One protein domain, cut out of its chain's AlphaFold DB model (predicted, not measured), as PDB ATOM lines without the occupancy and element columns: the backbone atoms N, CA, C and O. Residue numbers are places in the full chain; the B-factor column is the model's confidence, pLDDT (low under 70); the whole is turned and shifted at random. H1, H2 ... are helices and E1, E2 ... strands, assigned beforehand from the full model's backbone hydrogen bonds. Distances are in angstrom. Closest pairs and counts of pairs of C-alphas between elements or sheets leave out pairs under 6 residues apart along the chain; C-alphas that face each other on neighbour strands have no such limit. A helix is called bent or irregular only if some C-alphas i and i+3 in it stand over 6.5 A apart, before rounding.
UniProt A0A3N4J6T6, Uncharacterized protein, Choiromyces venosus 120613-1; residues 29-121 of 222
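This is residues 29 to 121 of the 222 residues of an uncharacterized protein of Choiromyces venosus 120613-1 (UniProt A0A3N4J6T6). Little of this domain is regular: a short two-strand hairpin, E1 and E2, sits near one helix, H1, amid long loops, and the tail from 105 to 121 folds back past H1. The printed part has 93 residues, 28 of them in named elements, in the order E1, E2, H1; the class is mixed, the sheet antiparallel. It is compact, with a radius of gyration of the C-alphas of 13.4 A and spans of 41 by 30 by 19 A.

E1, residues 29 to 32, begins at C-alpha 29 (32.733, -24.405, 19.719). E2 is residues 74 to 78, 12.5 A long. H1, residues 86 to 104, is 25.3 A long, ending at C-alpha 104 (6.137, -29.354, 16.547). It has a kink of 26 degrees near residue 93 and is only just irregular: C-alphas 95 and 98 are 6.7 A apart.

E1 and E2 are antiparallel at 151 degrees; N 30 and O 76 are within hydrogen-bond range, 2.9 A. The closest C-alphas of E2 and H1, Ile 74 and Gln 92, are 7.8 A apart. In H1, 13 of 15 O i to N i+4 pairs are within range.

The printed part has no cut. E1 to E2 is a long link. Residues 54 to 67, 78 to 82 and 116 to 121 have pLDDT under 70.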
ATOM      1  N   ILE A  29      34.180 -24.286  19.531       75.62
ATOM      2  CA  ILE A  29      32.733 -24.405  19.719       75.62
ATOM      3  C   ILE A  29      32.311 -25.827  19.352       75.62
ATOM      4  O   ILE A  29      32.661 -26.353  18.286       75.62
ATOM      5  N   ILE A  30      31.571 -26.459  20.257       79.06
ATOM      6  CA  ILE A  30      30.793 -27.665  19.985       79.06
ATOM      7  C   ILE A  30      29.356 -27.225  19.743       79.06
ATOM      8  O   ILE A  30      28.811 -26.415  20.490       79.06
ATOM      9  N   ILE A  31      28.770 -27.763  18.682       83.75
ATOM     10  CA  ILE A  31      27.364 -27.585  18.345       83.75
ATOM     11  C   ILE A  31      26.753 -28.980  18.382       83.75
ATOM     12  O   ILE A  31      27.251 -29.871  17.693       83.75
ATOM     13  N   SER A  32      25.727 -29.161  19.206       87.31
ATOM     14  CA  SER A  32      24.915 -30.377  19.252       87.31
ATOM     15  C   SER A  32      23.518 -30.035  18.766       87.31
ATOM     16  O   SER A  32      22.895 -29.107  19.288       87.31
ATOM     17  N   ASP A  33      23.036 -30.741  17.750       90.00
ATOM     18  CA  ASP A  33      21.851 -30.336  17.003       90.00
ATOM     19  C   ASP A  33      21.041 -31.529  16.489       90.00
ATOM     20  O   ASP A  33      21.572 -32.628  16.328       90.00
ATOM     21  N   PHE A  34      19.760 -31.290  16.207       92.25
ATOM     22  CA  PHE A  34      18.826 -32.291  15.695       92.25
ATOM     23  C   PHE A  34      18.323 -31.861  14.329       92.25
ATOM     24  O   PHE A  34      17.638 -30.850  14.195       92.25
ATOM     25  N   LEU A  35      18.658 -32.651  13.314       92.12
ATOM     26  CA  LEU A  35      18.272 -32.389  11.936       92.12
ATOM     27  C   LEU A  35      17.164 -33.348  11.507       92.12
ATOM     28  O   LEU A  35      17.207 -34.544  11.794       92.12
ATOM     29  N   PHE A  36      16.197 -32.821  10.770       88.75
ATOM     30  CA  PHE A  36      15.161 -33.577  10.077       88.75
ATOM     31  C   PHE A  36      15.020 -33.025   8.645       88.75
ATOM     32  O   PHE A  36      15.642 -32.013   8.322       88.75
ATOM     33  N   PRO A  37      14.240 -33.650   7.741       88.44
ATOM     34  CA  PRO A  37      14.146 -33.189   6.350       88.44
ATOM     35  C   PRO A  37      13.760 -31.709   6.171       88.44
ATOM     36  O   PRO A  37      14.101 -31.116   5.153       88.44
ATOM     37  N   GLY A  38      13.075 -31.110   7.153       86.56
ATOM     38  CA  GLY A  38      12.713 -29.689   7.167       86.56
ATOM     39  C   GLY A  38      13.783 -28.744   7.729       86.56
ATOM     40  O   GLY A  38      13.533 -27.546   7.795       86.56
ATOM     41  N   GLY A  39      14.960 -29.247   8.116       91.44
ATOM     42  CA  GLY A  39      16.054 -28.457   8.680       91.44
ATOM     43  C   GLY A  39      16.341 -28.801  10.140       91.44
ATOM     44  O   GLY A  39      16.331 -29.967  10.531       91.44
ATOM     45  N   GLN A  40      16.653 -27.780  10.934       93.44
ATOM     46  CA  GLN A  40      16.916 -27.920  12.366       93.44
ATOM     47  C   GLN A  40      15.603 -28.035  13.137       93.44
ATOM     48  O   GLN A  40      14.650 -27.315  12.849       93.44
ATOM     49  N   LEU A  41      15.559 -28.923  14.127       93.06
ATOM     50  CA  LEU A  41      14.399 -29.099  14.988       93.06
ATOM     51  C   LEU A  41      14.149 -27.825  15.806       93.06
ATOM     52  O   LEU A  41      14.943 -27.462  16.678       93.06
ATOM     53  N   CYS A  42      13.021 -27.182  15.534       92.25
ATOM     54  CA  CYS A  42      12.563 -25.985  16.217       92.25
ATOM     55  C   CYS A  42      11.140 -26.166  16.745       92.25
ATOM     56  O   CYS A  42      10.349 -26.955  16.223       92.25
ATOM     57  N   ALA A  43      10.833 -25.444  17.816       90.25
ATOM     58  CA  ALA A  43       9.489 -25.343  18.341       90.25
ATOM     59  C   ALA A  43       8.624 -24.520  17.379       90.25
ATOM     60  O   ALA A  43       9.137 -23.623  16.709       90.25
ATOM     61  N   PRO A  44       7.318 -24.802  17.312       88.88
ATOM     62  CA  PRO A  44       6.433 -24.040  16.454       88.88
ATOM     63  C   PRO A  44       6.301 -22.589  16.933       88.88
ATOM     64  O   PRO A  44       6.206 -22.334  18.132       88.88
ATOM     65  N   ASP A  45       6.207 -21.650  15.988       86.50
ATOM     66  CA  ASP A  45       6.157 -20.199  16.255       86.50
ATOM     67  C   ASP A  45       5.007 -19.768  17.182       86.50
ATOM     68  O   ASP A  45       5.078 -18.737  17.846       86.50
ATOM     69  N   TRP A  46       3.922 -20.547  17.218       83.88
ATOM     70  CA  TRP A  46       2.757 -20.273  18.060       83.88
ATOM     71  C   TRP A  46       2.943 -20.696  19.522       83.88
ATOM     72  O   TRP A  46       2.092 -20.362  20.347       83.88
ATOM     73  N   LEU A  47       4.019 -21.417  19.859       84.50
ATOM     74  CA  LEU A  47       4.294 -21.840  21.228       84.50
ATOM     75  C   LEU A  47       4.900 -20.670  22.030       84.50
ATOM     76  O   LEU A  47       5.943 -20.127  21.643       84.50
ATOM     77  N   PRO A  48       4.276 -20.247  23.143       84.31
ATOM     78  CA  PRO A  48       4.819 -19.189  23.986       84.31
ATOM     79  C   PRO A  48       6.155 -19.594  24.610       84.31
ATOM     80  O   PRO A  48       6.332 -20.734  25.029       84.31
ATOM     81  N   VAL A  49       7.071 -18.633  24.777       79.38
ATOM     82  CA  VAL A  49       8.391 -18.881  25.394       79.38
ATOM     83  C   VAL A  49       8.288 -19.505  26.790       79.38
ATOM     84  O   VAL A  49       9.135 -20.309  27.157       79.38
ATOM     85  N   GLY A  50       7.249 -19.167  27.559       79.06
ATOM     86  CA  GLY A  50       7.025 -19.733  28.896       79.06
ATOM     87  C   GLY A  50       6.661 -21.221  28.903       79.06
ATOM     88  O   GLY A  50       6.864 -21.876  29.920       79.06
ATOM     89  N   ASP A  51       6.168 -21.742  27.778       80.44
ATOM     90  CA  ASP A  51       5.814 -23.154  27.605       80.44
ATOM     91  C   ASP A  51       6.948 -23.947  26.931       80.44
ATOM     92  O   ASP A  51       6.873 -25.172  26.804       80.44
ATOM     93  N   LEU A  52       8.015 -23.262  26.498       80.00
ATOM     94  CA  LEU A  52       9.214 -23.910  25.985       80.00
ATOM     95  C   LEU A  52      10.002 -24.536  27.136       80.00
ATOM     96  O   LEU A  52       9.999 -24.019  28.256       80.00
ATOM     97  N   PRO A  53      10.741 -25.624  26.878       72.56
ATOM     98  CA  PRO A  53      11.561 -26.224  27.910       72.56
ATOM     99  C   PRO A  53      12.626 -25.236  28.375       72.56
ATOM    100  O   PRO A  53      13.463 -24.787  27.582       72.56
ATOM    101  N   ASP A  54      12.602 -24.919  29.667       68.25
ATOM    102  CA  ASP A  54      13.657 -24.128  30.277       68.25
ATOM    103  C   ASP A  54      14.932 -24.972  30.336       68.25
ATOM    104  O   ASP A  54      15.066 -25.918  31.118       68.25
ATOM    105  N   PHE A  55      15.870 -24.629  29.457       63.38
ATOM    106  CA  PHE A  55      17.220 -25.168  29.468       63.38
ATOM    107  C   PHE A  55      18.209 -24.161  30.069       63.38
ATOM    108  O   PHE A  55      19.366 -24.090  29.664       63.38
ATOM    109  N   SER A  56      17.783 -23.400  31.079       55.97
ATOM    110  CA  SER A  56      18.659 -22.743  32.056       55.97
ATOM    111  C   SER A  56      19.258 -23.789  33.008       55.97
ATOM    112  O   SER A  56      19.150 -23.724  34.232       55.97
ATOM    113  N   LEU A  57      19.868 -24.836  32.456       50.94
ATOM    114  CA  LEU A  57      20.607 -25.798  33.256       50.94
ATOM    115  C   LEU A  57      22.044 -25.312  33.360       50.94
ATOM    116  O   LEU A  57      22.899 -25.581  32.517       50.94
ATOM    117  N   SER A  58      22.296 -24.615  34.467       49.72
ATOM    118  CA  SER A  58      23.605 -24.552  35.096       49.72
ATOM    119  C   SER A  58      24.074 -25.982  35.387       49.72
ATOM    120  O   SER A  58      23.890 -26.501  36.490       49.72
ATOM    121  N   ILE A  59      24.689 -26.637  34.403       49.47
ATOM    122  CA  ILE A  59      25.565 -27.777  34.661       49.47
ATOM    123  C   ILE A  59      26.792 -27.190  35.356       49.47
ATOM    124  O   ILE A  59      27.744 -26.782  34.702       49.47
ATOM    125  N   GLU A  60      26.696 -27.020  36.676       46.69
ATOM    126  CA  GLU A  60      27.769 -26.667  37.615       46.69
ATOM    127  C   GLU A  60      28.897 -25.784  37.042       46.69
ATOM    128  O   GLU A  60      30.073 -26.132  37.119       46.69
ATOM    129  N   SER A  61      28.571 -24.592  36.530       48.34
ATOM    130  CA  SER A  61      29.532 -23.597  35.995       48.34
ATOM    131  C   SER A  61      29.935 -23.732  34.515       48.34
ATOM    132  O   SER A  61      30.783 -22.966  34.052       48.34
ATOM    133  N   ARG A  62      29.325 -24.632  33.733       57.72
ATOM    134  CA  ARG A  62      29.489 -24.674  32.269       57.72
ATOM    135  C   ARG A  62      28.490 -23.708  31.631       57.72
ATOM    136  O   ARG A  62      27.286 -23.920  31.736       57.72
ATOM    137  N   LEU A  63      28.973 -22.650  30.976       54.47
ATOM    138  CA  LEU A  63      28.127 -21.804  30.126       54.47
ATOM    139  C   LEU A  63      27.687 -22.637  28.909       54.47
ATOM    140  O   LEU A  63      28.372 -22.680  27.888       54.47
ATOM    141  N   ILE A  64      26.577 -23.355  29.048       62.25
ATOM    142  CA  ILE A  64      25.870 -23.951  27.921       62.25
ATOM    143  C   ILE A  64      24.933 -22.870  27.409       62.25
ATOM    144  O   ILE A  64      23.998 -22.469  28.099       62.25
ATOM    145  N   LEU A  65      25.236 -22.344  26.227       60.59
ATOM    146  CA  LEU A  65      24.448 -21.284  25.626       60.59
ATOM    147  C   LEU A  65      23.419 -21.918  24.699       60.59
ATOM    148  O   LEU A  65      23.744 -22.500  23.659       60.59
ATOM    149  N   ARG A  66      22.155 -21.802  25.099       68.69
ATOM    150  CA  ARG A  66      21.028 -21.938  24.188       68.69
ATOM    151  C   ARG A  66      20.669 -20.535  23.715       68.69
ATOM    152  O   ARG A  66      19.927 -19.826  24.383       68.69
ATOM    153  N   ASP A  67      21.264 -20.134  22.596       68.75
ATOM    154  CA  ASP A  67      21.083 -18.784  22.042       68.75
ATOM    155  C   ASP A  67      19.625 -18.508  21.643       68.75
ATOM    156  O   ASP A  67      19.188 -17.360  21.667       68.75
ATOM    157  N   ASP A  68      18.883 -19.557  21.274       80.56
ATOM    158  CA  ASP A  68      17.504 -19.469  20.809       80.56
ATOM    159  C   ASP A  68      16.607 -20.475  21.564       80.56
ATOM    160  O   ASP A  68      16.804 -21.692  21.433       80.56
ATOM    161  N   PRO A  69      15.619 -20.005  22.354       79.44
ATOM    162  CA  PRO A  69      14.726 -20.865  23.126       79.44
ATOM    163  C   PRO A  69      13.742 -21.668  22.261       79.44
ATOM    164  O   PRO A  69      13.090 -22.574  22.784       79.44
ATOM    165  N   TYR A  70      13.646 -21.403  20.958       85.62
ATOM    166  CA  TYR A  70      12.858 -22.203  20.022       85.62
ATOM    167  C   TYR A  70      13.666 -23.351  19.415       85.62
ATOM    168  O   TYR A  70      13.087 -24.346  18.994       85.62
ATOM    169  N   MET A  71      14.998 -23.284  19.417       89.06
ATOM    170  CA  MET A  71      15.843 -24.263  18.724       89.06
ATOM    171  C   MET A  71      16.277 -25.401  19.644       89.06
ATOM    172  O   MET A  71      16.682 -25.164  20.784       89.06
ATOM    173  N   ALA A  72      16.267 -26.641  19.155       89.06
ATOM    174  CA  ALA A  72      16.829 -27.773  19.898       89.06
ATOM    175  C   ALA A  72      18.371 -27.751  19.963       89.06
ATOM    176  O   ALA A  72      18.975 -28.544  20.689       89.06
ATOM    177  N   THR A  73      19.006 -26.847  19.213       88.44
ATOM    178  CA  THR A  73      20.454 -26.680  19.121       88.44
ATOM    179  C   THR A  73      21.063 -26.181  20.431       88.44
ATOM    180  O   THR A  73      20.597 -25.211  21.029       88.44
ATOM    181  N   ILE A  74      22.177 -26.792  20.826       84.94
ATOM    182  CA  ILE A  74      23.010 -26.346  21.942       84.94
ATOM    183  C   ILE A  74      24.400 -25.974  21.435       84.94
ATOM    184  O   ILE A  74      25.011 -26.719  20.662       84.94
ATOM    185  N   LYS A  75      24.919 -24.836  21.913       81.69
ATOM    186  CA  LYS A  75      26.294 -24.397  21.669       81.69
ATOM    187  C   LYS A  75      27.084 -24.387  22.973       81.69
ATOM    188  O   LYS A  75      26.662 -23.826  23.983       81.69
ATOM    189  N   LEU A  76      28.262 -24.997  22.930       77.81
ATOM    190  CA  LEU A  76      29.199 -25.043  24.045       77.81
ATOM    191  C   LEU A  76      30.549 -24.483  23.594       77.81
ATOM    192  O   LEU A  76      31.189 -25.042  22.701       77.81
ATOM    193  N   GLU A  77      31.012 -23.421  24.252       73.62
ATOM    194  CA  GLU A  77      32.415 -23.010  24.166       73.62
ATOM    195  C   GLU A  77      33.272 -23.978  24.994       73.62
ATOM    196  O   GLU A  77      33.128 -24.059  26.217       73.62
ATOM    197  N   TYR A  78      34.187 -24.706  24.350       67.62
ATOM    198  CA  TYR A  78      35.121 -25.594  25.041       67.62
ATOM    199  C   TYR A  78      36.518 -24.973  25.152       67.62
ATOM    200  O   TYR A  78      37.040 -24.331  24.237       67.62
ATOM    201  N   GLY A  79      37.130 -25.171  26.319       57.34
ATOM    202  CA  GLY A  79      38.437 -24.638  26.693       57.34
ATOM    203  C   GLY A  79      38.581 -24.594  28.215       57.34
ATOM    204  O   GLY A  79      37.654 -24.198  28.912       57.34
ATOM    205  N   LYS A  80      39.735 -25.024  28.745       53.88
ATOM    206  CA  LYS A  80      40.027 -25.097  30.195       53.88
ATOM    207  C   LYS A  80      39.033 -25.948  31.025       53.88
ATOM    208  O   LYS A  80      38.598 -25.497  32.076       53.88
ATOM    209  N   ASN A  81      38.760 -27.188  30.593       59.06
ATOM    210  CA  ASN A  81      38.042 -28.264  31.326       59.06
ATOM    211  C   ASN A  81      36.538 -28.448  31.052       59.06
ATOM    212  O   ASN A  81      35.922 -29.311  31.671       59.06
ATOM    213  N   HIS A  82      35.950 -27.723  30.103       66.00
ATOM    214  CA  HIS A  82      34.557 -27.948  29.704       66.00
ATOM    215  C   HIS A  82      34.503 -28.816  28.447       66.00
ATOM    216  O   HIS A  82      34.889 -28.368  27.371       66.00
ATOM    217  N   TRP A  83      34.063 -30.064  28.599       71.06
ATOM    218  CA  TRP A  83      33.868 -31.024  27.510       71.06
ATOM    219  C   TRP A  83      32.389 -31.386  27.414       71.06
ATOM    220  O   TRP A  83      31.726 -31.444  28.447       71.06
ATOM    221  N   TRP A  84      31.909 -31.650  26.196       76.62
ATOM    222  CA  TRP A  84      30.598 -32.258  25.966       76.62
ATOM    223  C   TRP A  84      30.650 -33.743  26.340       76.62
ATOM    224  O   TRP A  84      31.508 -34.475  25.837       76.62
ATOM    225  N   GLN A  85      29.772 -34.169  27.240       77.50
ATOM    226  CA  GLN A  85      29.710 -35.523  27.789       77.50
ATOM    227  C   GLN A  85      28.432 -36.242  27.340       77.50
ATOM    228  O   GLN A  85      27.503 -35.627  26.813       77.50
ATOM    229  N   GLY A  86      28.380 -37.560  27.543       79.00
ATOM    230  CA  GLY A  86      27.193 -38.353  27.208       79.00
ATOM    231  C   GLY A  86      25.961 -37.899  27.994       79.00
ATOM    232  O   GLY A  86      24.861 -37.843  27.451       79.00
ATOM    233  N   GLU A  87      26.158 -37.487  29.242       79.12
ATOM    234  CA  GLU A  87      25.127 -36.917  30.103       79.12
ATOM    235  C   GLU A  87      24.549 -35.631  29.501       79.12
ATOM    236  O   GLU A  87      23.332 -35.466  29.492       79.12
ATOM    237  N   ASP A  88      25.390 -34.761  28.929       80.81
ATOM    238  CA  ASP A  88      24.942 -33.511  28.303       80.81
ATOM    239  C   ASP A  88      24.011 -33.803  27.107       80.81
ATOM    240  O   ASP A  88      22.964 -33.167  26.960       80.81
ATOM    241  N   LEU A  89      24.328 -34.830  26.305       84.62
ATOM    242  CA  LEU A  89      23.463 -35.302  25.218       84.62
ATOM    243  C   LEU A  89      22.138 -35.861  25.736       84.62
ATOM    244  O   LEU A  89      21.082 -35.490  25.228       84.62
ATOM    245  N   VAL A  90      22.171 -36.750  26.733       84.81
ATOM    246  CA  VAL A  90      20.950 -37.337  27.313       84.81
ATOM    247  C   VAL A  90      20.048 -36.234  27.862       84.81
ATOM    248  O   VAL A  90      18.843 -36.231  27.605       84.81
ATOM    249  N   HIS A  91      20.629 -35.256  28.556       84.31
ATOM    250  CA  HIS A  91      19.908 -34.086  29.040       84.31
ATOM    251  C   HIS A  91      19.299 -33.272  27.895       84.31
ATOM    252  O   HIS A  91      18.116 -32.944  27.970       84.31
ATOM    253  N   GLN A  92      20.051 -32.983  26.829       87.38
ATOM    254  CA  GLN A  92      19.526 -32.274  25.659       87.38
ATOM    255  C   GLN A  92      18.362 -33.033  25.006       87.38
ATOM    256  O   GLN A  92      17.334 -32.433  24.698       87.38
ATOM    257  N   VAL A  93      18.486 -34.349  24.821       89.69
ATOM    258  CA  VAL A  93      17.441 -35.177  24.201       89.69
ATOM    259  C   VAL A  93      16.163 -35.144  25.036       89.69
ATOM    260  O   VAL A  93      15.098 -34.801  24.526       89.69
ATOM    261  N   LEU A  94      16.271 -35.467  26.328       88.44
ATOM    262  CA  LEU A  94      15.114 -35.627  27.208       88.44
ATOM    263  C   LEU A  94      14.449 -34.299  27.570       88.44
ATOM    264  O   LEU A  94      13.238 -34.259  27.773       88.44
ATOM    265  N   ARG A  95      15.234 -33.228  27.716       85.50
ATOM    266  CA  ARG A  95      14.734 -31.939  28.214       85.50
ATOM    267  C   ARG A  95      14.479 -30.920  27.120       85.50
ATOM    268  O   ARG A  95      13.744 -29.988  27.386       85.50
ATOM    269  N   VAL A  96      15.055 -31.072  25.929       87.56
ATOM    270  CA  VAL A  96      14.919 -30.081  24.851       87.56
ATOM    271  C   VAL A  96      14.337 -30.717  23.598       87.56
ATOM    272  O   VAL A  96      13.264 -30.317  23.158       87.56
ATOM    273  N   ALA A  97      15.003 -31.727  23.036       91.50
ATOM    274  CA  ALA A  97      14.635 -32.261  21.728       91.50
ATOM    275  C   ALA A  97      13.260 -32.939  21.727       91.50
ATOM    276  O   ALA A  97      12.450 -32.648  20.851       91.50
ATOM    277  N   ILE A  98      12.977 -33.808  22.706       92.75
ATOM    278  CA  ILE A  98      11.687 -34.512  22.790       92.75
ATOM    279  C   ILE A  98      10.523 -33.527  22.984       92.75
ATOM    280  O   ILE A  98       9.617 -33.559  22.155       92.75
ATOM    281  N   PRO A  99      10.541 -32.604  23.967       91.06
ATOM    282  CA  PRO A  99       9.436 -31.655  24.126       91.06
ATOM    283  C   PRO A  99       9.198 -30.761  22.899       91.06
ATOM    284  O   PRO A  99       8.054 -30.492  22.528       91.06
ATOM    285  N   ILE A 100      10.276 -30.308  22.245       91.88
ATOM    286  CA  ILE A 100      10.173 -29.521  21.010       91.88
ATOM    287  C   ILE A 100       9.551 -30.361  19.896       91.88
ATOM    288  O   ILE A 100       8.648 -29.890  19.210       91.88
ATOM    289  N   PHE A 101      10.002 -31.606  19.734       93.94
ATOM    290  CA  PHE A 101       9.453 -32.533  18.752       93.94
ATOM    291  C   PHE A 101       7.965 -32.804  18.987       93.94
ATOM    292  O   PHE A 101       7.179 -32.698  18.050       93.94
ATOM    293  N   GLU A 102       7.563 -33.108  20.221       93.38
ATOM    294  CA  GLU A 102       6.165 -33.383  20.574       93.38
ATOM    295  C   GLU A 102       5.257 -32.176  20.304       93.38
ATOM    296  O   GLU A 102       4.120 -32.342  19.865       93.38
ATOM    297  N   SER A 103       5.780 -30.962  20.507       91.38
ATOM    298  CA  SER A 103       5.060 -29.718  20.221       91.38
ATOM    299  C   SER A 103       4.969 -29.423  18.722       91.38
ATOM    300  O   SER A 103       3.916 -29.020  18.231       91.38
ATOM    301  N   ALA A 104       6.067 -29.615  17.985       91.75
ATOM    302  CA  ALA A 104       6.137 -29.354  16.547       91.75
ATOM    303  C   ALA A 104       5.380 -30.405  15.715       91.75
ATOM    304  O   ALA A 104       4.841 -30.084  14.655       91.75
ATOM    305  N   PHE A 105       5.316 -31.649  16.197       92.62
ATOM    306  CA  PHE A 105       4.743 -32.795  15.488       92.62
ATOM    307  C   PHE A 105       3.788 -33.594  16.393       92.62
ATOM    308  O   PHE A 105       4.041 -34.767  16.694       92.62
ATOM    309  N   PRO A 106       2.664 -32.993  16.827       93.06
ATOM    310  CA  PRO A 106       1.735 -33.649  17.737       93.06
ATOM    311  C   PRO A 106       1.191 -34.950  17.133       93.06
ATOM    312  O   PRO A 106       0.757 -34.997  15.982       93.06
ATOM    313  N   GLY A 107       1.223 -36.028  17.923       93.19
ATOM    314  CA  GLY A 107       0.748 -37.354  17.513       93.19
ATOM    315  C   GLY A 107       1.694 -38.136  16.594       93.19
ATOM    316  O   GLY A 107       1.352 -39.245  16.184       93.19
ATOM    317  N   CYS A 108       2.876 -37.602  16.279       94.62
ATOM    318  CA  CYS A 108       3.901 -38.319  15.523       94.62
ATOM    319  C   CYS A 108       4.844 -39.105  16.448       94.62
ATOM    320  O   CYS A 108       5.020 -38.775  17.619       94.62
ATOM    321  N   GLN A 109       5.495 -40.137  15.905       94.19
ATOM    322  CA  GLN A 109       6.570 -40.860  16.588       94.19
ATOM    323  C   GLN A 109       7.928 -40.399  16.054       94.19
ATOM    324  O   GLN A 109       8.152 -40.391  14.844       94.19
ATOM    325  N   GLY A 110       8.833 -40.014  16.955       90.69
ATOM    326  CA  GLY A 110      10.186 -39.583  16.612       90.69
ATOM    327  C   GLY A 110      11.180 -40.744  16.632       90.69
ATOM    328  O   GLY A 110      11.228 -41.501  17.600       90.69
ATOM    329  N   LEU A 111      12.003 -40.861  15.588       93.25
ATOM    330  CA  LEU A 111      13.187 -41.724  15.564       93.25
ATOM    331  C   LEU A 111      14.438 -40.841  15.576       93.25
ATOM    332  O   LEU A 111      14.733 -40.170  14.590       93.25
ATOM    333  N   PHE A 112      15.178 -40.861  16.683       90.62
ATOM    334  CA  PHE A 112      16.420 -40.106  16.835       90.62
ATOM    335  C   PHE A 112      17.618 -40.998  16.507       90.62
ATOM    336  O   PHE A 112      17.813 -42.042  17.131       90.62
ATOM    337  N   LEU A 113      18.414 -40.586  15.521       90.25
ATOM    338  CA  LEU A 113      19.632 -41.274  15.100       90.25
ATOM    339  C   LEU A 113      20.836 -40.412  15.472       90.25
ATOM    340  O   LEU A 113      20.900 -39.246  15.089       90.25
ATOM    341  N   PHE A 114      21.784 -40.991  16.198       85.62
ATOM    342  CA  PHE A 114      23.008 -40.315  16.624       85.62
ATOM    343  C   PHE A 114      24.196 -40.848  15.825       85.62
ATOM    344  O   PHE A 114      24.241 -42.036  15.491       85.62
ATOM    345  N   ASP A 115      25.157 -39.981  15.504       78.81
ATOM    346  CA  ASP A 115      26.423 -40.421  14.932       78.81
ATOM    347  C   ASP A 115      27.278 -41.089  16.018       78.81
ATOM    348  O   ASP A 115      27.149 -40.814  17.204       78.81
ATOM    349  N   ASN A 116      28.153 -42.025  15.646       65.62
ATOM    350  CA  ASN A 116      28.987 -42.737  16.620       65.62
ATOM    351  C   ASN A 116      30.244 -41.928  16.990       65.62
ATOM    352  O   ASN A 116      31.364 -42.449  16.989       65.62
ATOM    353  N   ALA A 117      30.087 -40.625  17.242       65.19
ATOM    354  CA  ALA A 117      31.160 -39.806  17.779       65.19
ATOM    355  C   ALA A 117      31.714 -40.439  19.084       65.19
ATOM    356  O   ALA A 117      30.950 -40.943  19.908       65.19
ATOM    357  N   PRO A 118      33.038 -40.424  19.336       56.72
ATOM    358  CA  PRO A 118      33.637 -41.086  20.505       56.72
ATOM    359  C   PRO A 118      33.087 -40.629  21.868       56.72
ATOM    360  O   PRO A 118      33.274 -41.325  22.865       56.72
ATOM    361  N   SER A 119      32.402 -39.483  21.916       56.19
ATOM    362  CA  SER A 119      31.623 -39.005  23.065       56.19
ATOM    363  C   SER A 119      30.503 -39.960  23.498       56.19
ATOM    364  O   SER A 119      30.091 -39.903  24.652       56.19
ATOM    365  N   HIS A 120      30.041 -40.862  22.624       52.34
ATOM    366  CA  HIS A 120      28.993 -41.848  22.921       52.34
ATOM    367  C   HIS A 120      29.527 -43.171  23.490       52.34
ATOM    368  O   HIS A 120      28.745 -43.984  23.965       52.34
ATOM    369  N   ALA A 121      30.849 -43.383  23.522       58.38
ATOM    370  CA  ALA A 121      31.458 -44.550  24.177       58.38
ATOM    371  C   ALA A 121      31.588 -44.374  25.709       58.38
ATOM    372  O   ALA A 121      32.375 -45.063  26.370       58.38
TER     373      ALA A 121